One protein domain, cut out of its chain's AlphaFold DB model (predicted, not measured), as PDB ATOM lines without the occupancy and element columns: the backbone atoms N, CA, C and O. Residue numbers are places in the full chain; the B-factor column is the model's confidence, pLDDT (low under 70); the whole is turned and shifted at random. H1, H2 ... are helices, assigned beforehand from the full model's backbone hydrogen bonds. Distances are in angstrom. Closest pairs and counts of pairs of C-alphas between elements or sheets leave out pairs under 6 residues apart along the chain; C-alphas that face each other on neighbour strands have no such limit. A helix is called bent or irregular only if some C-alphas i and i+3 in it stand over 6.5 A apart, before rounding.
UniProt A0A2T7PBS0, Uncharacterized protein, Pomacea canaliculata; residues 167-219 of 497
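Overview. This is residues 167 to 219 of the 497 residues of an uncharacterized protein of Pomacea canaliculata (UniProt A0A2T7PBS0). Two long helices make a loose, flat V: H1 runs from the first printed residue to a tight turn at residue 188, and H2, the longer, folds back from there with a gap between them that widens away from the turn. The printed part has 53 residues with two named helices, H1 then H2, no named strand, and is all helix, which is to say that its named elements are helices. It is loose, with a radius of gyration of the C-alphas of 13.9 A, and spans 45 by 23 by 8 A.

Arrangement. Begin at H1, residues 167 to 187; after the tight link comes H2, residues 189 to 217. They are close but not clearly touching, with the closest C-alphas, those of Trp 185 and Ala 192, 6.2 A apart. They run opposite ways at a shallow tilt of 21 degrees. Residues 167 to 176 of H1 and residues 204 to 219, of which 204 to 217 belong to H2, stand free. The O i to N i+4 pairs are within hydrogen-bond range in 15 of 17 cases in H1 and 22 of 25 in H2.

Along the chain. Find C-alpha 167 at (-13.096, 16.538, -36.286); from there H1 runs 30.0 A to C-alpha 187. H2 starts at C-alpha 189 at (11.449, 22.848, -54.090) and runs 40.6 A to C-alpha 217 at (-2.245, 11.085, -17.705). It has a kink of 34 degrees near residue 196 and is only just irregular, with C-alphas 190 and 193 6.8 A apart.

Size, cuts and confidence. The C-alphas farthest apart are those of Asp 190 and Gly 219, at 45.4 A. The printed part has no cut. The mean pLDDT of the printed part is 70.5, and 18 residues are under 70, among them 189 to 193 and 215 to 219.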
ATOM      1  N   THR A 167     -13.155  15.960 -34.935       58.41
ATOM      2  CA  THR A 167     -13.096  16.538 -36.286       58.41
ATOM      3  C   THR A 167     -12.416  17.912 -36.288       58.41
ATOM      4  O   THR A 167     -11.610  18.202 -37.173       58.41
ATOM      5  N   VAL A 168     -12.677  18.752 -35.278       65.81
ATOM      6  CA  VAL A 168     -12.008  20.058 -35.134       65.81
ATOM      7  C   VAL A 168     -10.529  19.885 -34.780       65.81
ATOM      8  O   VAL A 168      -9.694  20.585 -35.346       65.81
ATOM      9  N   ALA A 169     -10.175  18.932 -33.914       67.69
ATOM     10  CA  ALA A 169      -8.778  18.650 -33.589       67.69
ATOM     11  C   ALA A 169      -7.998  18.143 -34.813       67.69
ATOM     12  O   ALA A 169      -6.907  18.639 -35.088       67.69
ATOM     13  N   ILE A 170      -8.577  17.229 -35.596       70.12
ATOM     14  CA  ILE A 170      -7.976  16.722 -36.837       70.12
ATOM     15  C   ILE A 170      -7.821  17.850 -37.862       70.12
ATOM     16  O   ILE A 170      -6.763  17.966 -38.475       70.12
ATOM     17  N   ALA A 171      -8.823  18.722 -38.012       66.25
ATOM     18  CA  ALA A 171      -8.744  19.868 -38.917       66.25
ATOM     19  C   ALA A 171      -7.665  20.880 -38.490       66.25
ATOM     20  O   ALA A 171      -6.919  21.375 -39.331       66.25
ATOM     21  N   VAL A 172      -7.529  21.157 -37.189       76.12
ATOM     22  CA  VAL A 172      -6.489  22.057 -36.662       76.12
ATOM     23  C   VAL A 172      -5.096  21.450 -36.841       76.12
ATOM     24  O   VAL A 172      -4.189  22.146 -37.294       76.12
ATOM     25  N   ILE A 173      -4.925  20.155 -36.565       76.62
ATOM     26  CA  ILE A 173      -3.655  19.446 -36.783       76.62
ATOM     27  C   ILE A 173      -3.304  19.430 -38.278       76.62
ATOM     28  O   ILE A 173      -2.170  19.742 -38.641       76.62
ATOM     29  N   ALA A 174      -4.273  19.150 -39.151       72.19
ATOM     30  CA  ALA A 174      -4.078  19.187 -40.596       72.19
ATOM     31  C   ALA A 174      -3.659  20.585 -41.071       72.19
ATOM     32  O   ALA A 174      -2.707  20.699 -41.833       72.19
ATOM     33  N   CYS A 175      -4.283  21.658 -40.577       73.94
ATOM     34  CA  CYS A 175      -3.889  23.027 -40.917       73.94
ATOM     35  C   CYS A 175      -2.482  23.384 -40.410       73.94
ATOM     36  O   CYS A 175      -1.720  24.005 -41.145       73.94
ATOM     37  N   ILE A 176      -2.106  22.969 -39.197       78.12
ATOM     38  CA  ILE A 176      -0.772  23.248 -38.635       78.12
ATOM     39  C   ILE A 176       0.329  22.490 -39.391       78.12
ATOM     40  O   ILE A 176       1.433  23.007 -39.518       78.12
ATOM     41  N   VAL A 177       0.046  21.293 -39.916       77.69
ATOM     42  CA  VAL A 177       1.034  20.479 -40.648       77.69
ATOM     43  C   VAL A 177       1.078  20.829 -42.140       77.69
ATOM     44  O   VAL A 177       2.158  20.926 -42.721       77.69
ATOM     45  N   LEU A 178      -0.077  21.058 -42.771       75.12
ATOM     46  CA  LEU A 178      -0.174  21.294 -44.215       75.12
ATOM     47  C   LEU A 178       0.127  22.745 -44.606       75.12
ATOM     48  O   LEU A 178       0.628  22.987 -45.702       75.12
ATOM     49  N   PHE A 179      -0.135  23.725 -43.740       74.62
ATOM     50  CA  PHE A 179       0.117  25.130 -44.075       74.62
ATOM     51  C   PHE A 179       1.618  25.465 -44.207       74.62
ATOM     52  O   PHE A 179       1.997  26.066 -45.216       74.62
ATOM     53  N   PRO A 180       2.511  25.027 -43.293       75.44
ATOM     54  CA  PRO A 180       3.952  25.185 -43.478       75.44
ATOM     55  C   PRO A 180       4.464  24.394 -44.683       75.44
ATOM     56  O   PRO A 180       5.354  24.872 -45.375       75.44
ATOM     57  N   TYR A 181       3.879  23.223 -44.964       67.81
ATOM     58  CA  TYR A 181       4.222  22.392 -46.121       67.81
ATOM     59  C   TYR A 181       4.003  23.132 -47.446       67.81
ATOM     60  O   TYR A 181       4.918  23.216 -48.264       67.81
ATOM     61  N   VAL A 182       2.819  23.725 -47.630       70.50
ATOM     62  CA  VAL A 182       2.486  24.484 -48.846       70.50
ATOM     63  C   VAL A 182       3.383  25.717 -48.984       70.50
ATOM     64  O   VAL A 182       3.872  25.994 -50.077       70.50
ATOM     65  N   MET A 183       3.665  26.419 -47.883       73.62
ATOM     66  CA  MET A 183       4.543  27.595 -47.896       73.62
ATOM     67  C   MET A 183       6.009  27.246 -48.205       73.62
ATOM     68  O   MET A 183       6.662  27.960 -48.968       73.62
ATOM     69  N   LEU A 184       6.536  26.142 -47.660       72.25
ATOM     70  CA  LEU A 184       7.918  25.711 -47.902       72.25
ATOM     71  C   LEU A 184       8.106  25.213 -49.344       72.25
ATOM     72  O   LEU A 184       9.102  25.547 -49.985       72.25
ATOM     73  N   TRP A 185       7.119  24.477 -49.864       74.69
ATOM     74  CA  TRP A 185       7.106  23.974 -51.240       74.69
ATOM     75  C   TRP A 185       7.118  25.103 -52.276       74.69
ATOM     76  O   TRP A 185       7.810  25.014 -53.287       74.69
ATOM     77  N   TRP A 186       6.391  26.191 -52.008       71.00
ATOM     78  CA  TRP A 186       6.366  27.370 -52.876       71.00
ATOM     79  C   TRP A 186       7.652  28.203 -52.830       71.00
ATOM     80  O   TRP A 186       7.912  28.962 -53.758       71.00
ATOM     81  N   SER A 187       8.448  28.077 -51.767       69.69
ATOM     82  CA  SER A 187       9.614  28.938 -51.549       69.69
ATOM     83  C   SER A 187      10.899  28.382 -52.169       69.69
ATOM     84  O   SER A 187      11.727  29.162 -52.629       69.69
ATOM     85  N   SER A 188      11.093  27.056 -52.169       72.00
ATOM     86  CA  SER A 188      12.256  26.411 -52.801       72.00
ATOM     87  C   SER A 188      12.088  24.881 -52.846       72.00
ATOM     88  O   SER A 188      12.340  24.213 -51.836       72.00
ATOM     89  N   PRO A 189      11.682  24.291 -53.986       69.69
ATOM     90  CA  PRO A 189      11.449  22.848 -54.090       69.69
ATOM     91  C   PRO A 189      12.728  22.016 -53.886       69.69
ATOM     92  O   PRO A 189      12.659  20.928 -53.316       69.69
ATOM     93  N   ASP A 190      13.900  22.557 -54.236       63.66
ATOM     94  CA  ASP A 190      15.178  21.829 -54.188       63.66
ATOM     95  C   ASP A 190      15.806  21.760 -52.783       63.66
ATOM     96  O   ASP A 190      16.610  20.875 -52.497       63.66
ATOM     97  N   THR A 191      15.418  22.653 -51.864       66.31
ATOM     98  CA  THR A 191      15.868  22.620 -50.455       66.31
ATOM     99  C   THR A 191      14.795  22.113 -49.492       66.31
ATOM    100  O   THR A 191      15.105  21.784 -48.342       66.31
ATOM    101  N   ALA A 192      13.544  22.005 -49.948       65.81
ATOM    102  CA  ALA A 192      12.416  21.600 -49.120       65.81
ATOM    103  C   ALA A 192      12.521  20.144 -48.651       65.81
ATOM    104  O   ALA A 192      12.159  19.858 -47.516       65.81
ATOM    105  N   TRP A 193      13.048  19.230 -49.468       69.56
ATOM    106  CA  TRP A 193      13.037  17.794 -49.162       69.56
ATOM    107  C   TRP A 193      13.847  17.384 -47.912       69.56
ATOM    108  O   TRP A 193      13.281  16.738 -47.025       69.56
ATOM    109  N   PRO A 194      15.123  17.787 -47.742       71.56
ATOM    110  CA  PRO A 194      15.870  17.462 -46.525       71.56
ATOM    111  C   PRO A 194      15.340  18.202 -45.285       71.56
ATOM    112  O   PRO A 194      15.337  17.646 -44.186       71.56
ATOM    113  N   ALA A 195      14.835  19.431 -45.440       69.38
ATOM    114  CA  ALA A 195      14.194  20.164 -44.347       69.38
ATOM    115  C   ALA A 195      12.874  19.499 -43.908       69.38
ATOM    116  O   ALA A 195      12.571  19.447 -42.714       69.38
ATOM    117  N   LEU A 196      12.124  18.938 -44.862       67.44
ATOM    118  CA  LEU A 196      10.884  18.198 -44.644       67.44
ATOM    119  C   LEU A 196      11.129  16.919 -43.846       67.44
ATOM    120  O   LEU A 196      10.368  16.628 -42.928       67.44
ATOM    121  N   GLU A 197      12.195  16.174 -44.141       73.38
ATOM    122  CA  GLU A 197      12.511  14.952 -43.402       73.38
ATOM    123  C   GLU A 197      12.788  15.246 -41.916       73.38
ATOM    124  O   GLU A 197      12.329  14.518 -41.031       73.38
ATOM    125  N   VAL A 198      13.471  16.356 -41.623       75.00
ATOM    126  CA  VAL A 198      13.755  16.793 -40.247       75.00
ATOM    127  C   VAL A 198      12.488  17.286 -39.542       75.00
ATOM    128  O   VAL A 198      12.220  16.875 -38.410       75.00
ATOM    129  N   LEU A 199      11.672  18.112 -40.206       75.25
ATOM    130  CA  LEU A 199      10.395  18.608 -39.671       75.25
ATOM    131  C   LEU A 199       9.393  17.476 -39.428       75.25
ATOM    132  O   LEU A 199       8.729  17.457 -38.393       75.25
ATOM    133  N   TRP A 200       9.327  16.503 -40.335       75.75
ATOM    134  CA  TRP A 200       8.475  15.326 -40.198       75.75
ATOM    135  C   TRP A 200       8.915  14.449 -39.026       75.75
ATOM    136  O   TRP A 200       8.081  14.048 -38.215       75.75
ATOM    137  N   ARG A 201      10.223  14.202 -38.868       76.31
ATOM    138  CA  ARG A 201      10.761  13.459 -37.715       76.31
ATOM    139  C   ARG A 201      10.469  14.170 -36.391       76.31
ATOM    140  O   ARG A 201      10.067  13.507 -35.438       76.31
ATOM    141  N   LEU A 202      10.608  15.495 -36.337       71.12
ATOM    142  CA  LEU A 202      10.299  16.291 -35.142       71.12
ATOM    143  C   LEU A 202       8.798  16.315 -34.822       71.12
ATOM    144  O   LEU A 202       8.424  16.162 -33.661       71.12
ATOM    145  N   ALA A 203       7.934  16.443 -35.832       73.88
ATOM    146  CA  ALA A 203       6.483  16.376 -35.659       73.88
ATOM    147  C   ALA A 203       6.027  14.980 -35.205       73.88
ATOM    148  O   ALA A 203       5.172  14.849 -34.332       73.88
ATOM    149  N   PHE A 204       6.634  13.920 -35.738       77.75
ATOM    150  CA  PHE A 204       6.324  12.555 -35.319       77.75
ATOM    151  C   PHE A 204       6.787  12.287 -33.883       77.75
ATOM    152  O   PHE A 204       6.067  11.660 -33.105       77.75
ATOM    153  N   GLN A 205       7.956  12.808 -33.498       77.06
ATOM    154  CA  GLN A 205       8.443  12.739 -32.121       77.06
ATOM    155  C   GLN A 205       7.550  13.529 -31.158       77.06
ATOM    156  O   GLN A 205       7.240  13.020 -30.083       77.06
ATOM    157  N   SER A 206       7.083  14.724 -31.529       70.62
ATOM    158  CA  SER A 206       6.208  15.522 -30.663       70.62
ATOM    159  C   SER A 206       4.823  14.891 -30.495       70.62
ATOM    160  O   SER A 206       4.318  14.845 -29.374       70.62
ATOM    161  N   ILE A 207       4.252  14.310 -31.556       76.94
ATOM    162  CA  ILE A 207       2.993  13.553 -31.488       76.94
ATOM    163  C   ILE A 207       3.171  12.283 -30.652       76.94
ATOM    164  O   ILE A 207       2.329  11.991 -29.807       76.94
ATOM    165  N   ALA A 208       4.275  11.548 -30.822       73.94
ATOM    166  CA  ALA A 208       4.560  10.359 -30.023       73.94
ATOM    167  C   ALA A 208       4.722  10.693 -28.530       73.94
ATOM    168  O   ALA A 208       4.190   9.977 -27.683       73.94
ATOM    169  N   VAL A 209       5.396  11.801 -28.202       78.50
ATOM    170  CA  VAL A 209       5.541  12.283 -26.820       78.50
ATOM    171  C   VAL A 209       4.198  12.745 -26.261       78.50
ATOM    172  O   VAL A 209       3.868  12.351 -25.144       78.50
ATOM    173  N   ALA A 210       3.399  13.499 -27.020       70.06
ATOM    174  CA  ALA A 210       2.061  13.944 -26.619       70.06
ATOM    175  C   ALA A 210       1.094  12.766 -26.413       70.06
ATOM    176  O   ALA A 210       0.302  12.761 -25.474       70.06
ATOM    177  N   PHE A 211       1.192  11.729 -27.245       74.00
ATOM    178  CA  PHE A 211       0.403  10.508 -27.108       74.00
ATOM    179  C   PHE A 211       0.858   9.679 -25.900       74.00
ATOM    180  O   PHE A 211       0.026   9.211 -25.127       74.00
ATOM    181  N   ALA A 212       2.169   9.555 -25.669       70.50
ATOM    182  CA  ALA A 212       2.717   8.877 -24.494       70.50
ATOM    183  C   ALA A 212       2.380   9.606 -23.179       70.50
ATOM    184  O   ALA A 212       2.037   8.958 -22.188       70.50
ATOM    185  N   THR A 213       2.421  10.944 -23.171       72.25
ATOM    186  CA  THR A 213       2.014  11.769 -22.017       72.25
ATOM    187  C   THR A 213       0.501  11.777 -21.812       72.25
ATOM    188  O   THR A 213       0.039  11.664 -20.680       72.25
ATOM    189  N   GLY A 214      -0.293  11.809 -22.885       72.94
ATOM    190  CA  GLY A 214      -1.749  11.670 -22.810       72.94
ATOM    191  C   GLY A 214      -2.187  10.305 -22.267       72.94
ATOM    192  O   GLY A 214      -3.056  10.233 -21.401       72.94
ATOM    193  N   LEU A 215      -1.535   9.220 -22.699       60.38
ATOM    194  CA  LEU A 215      -1.804   7.868 -22.198       60.38
ATOM    195  C   LEU A 215      -1.385   7.673 -20.735       60.38
ATOM    196  O   LEU A 215      -2.066   6.958 -20.001       60.38
ATOM    197  N   THR A 216      -0.300   8.316 -20.293       61.25
ATOM    198  CA  THR A 216       0.123   8.270 -18.882       61.25
ATOM    199  C   THR A 216      -0.771   9.118 -17.978       61.25
ATOM    200  O   THR A 216      -1.040   8.701 -16.855       61.25
ATOM    201  N   LEU A 217      -1.306  10.245 -18.462       52.41
ATOM    202  CA  LEU A 217      -2.245  11.085 -17.705       52.41
ATOM    203  C   LEU A 217      -3.641  10.465 -17.550       52.41
ATOM    204  O   LEU A 217      -4.322  10.746 -16.568       52.41
ATOM    205  N   ILE A 218      -4.069   9.611 -18.482       59.50
ATOM    206  CA  ILE A 218      -5.408   8.996 -18.459       59.50
ATOM    207  C   ILE A 218      -5.432   7.669 -17.665       59.50
ATOM    208  O   ILE A 218      -6.496   7.095 -17.443       59.50
ATOM    209  N   GLY A 219      -4.289   7.175 -17.171       43.12
ATOM    210  CA  GLY A 219      -4.247   5.980 -16.314       43.12
ATOM    211  C   GLY A 219      -4.815   4.716 -16.976       43.12
ATOM    212  O   GLY A 219      -5.204   3.773 -16.287       43.12
TER     213      GLY A 219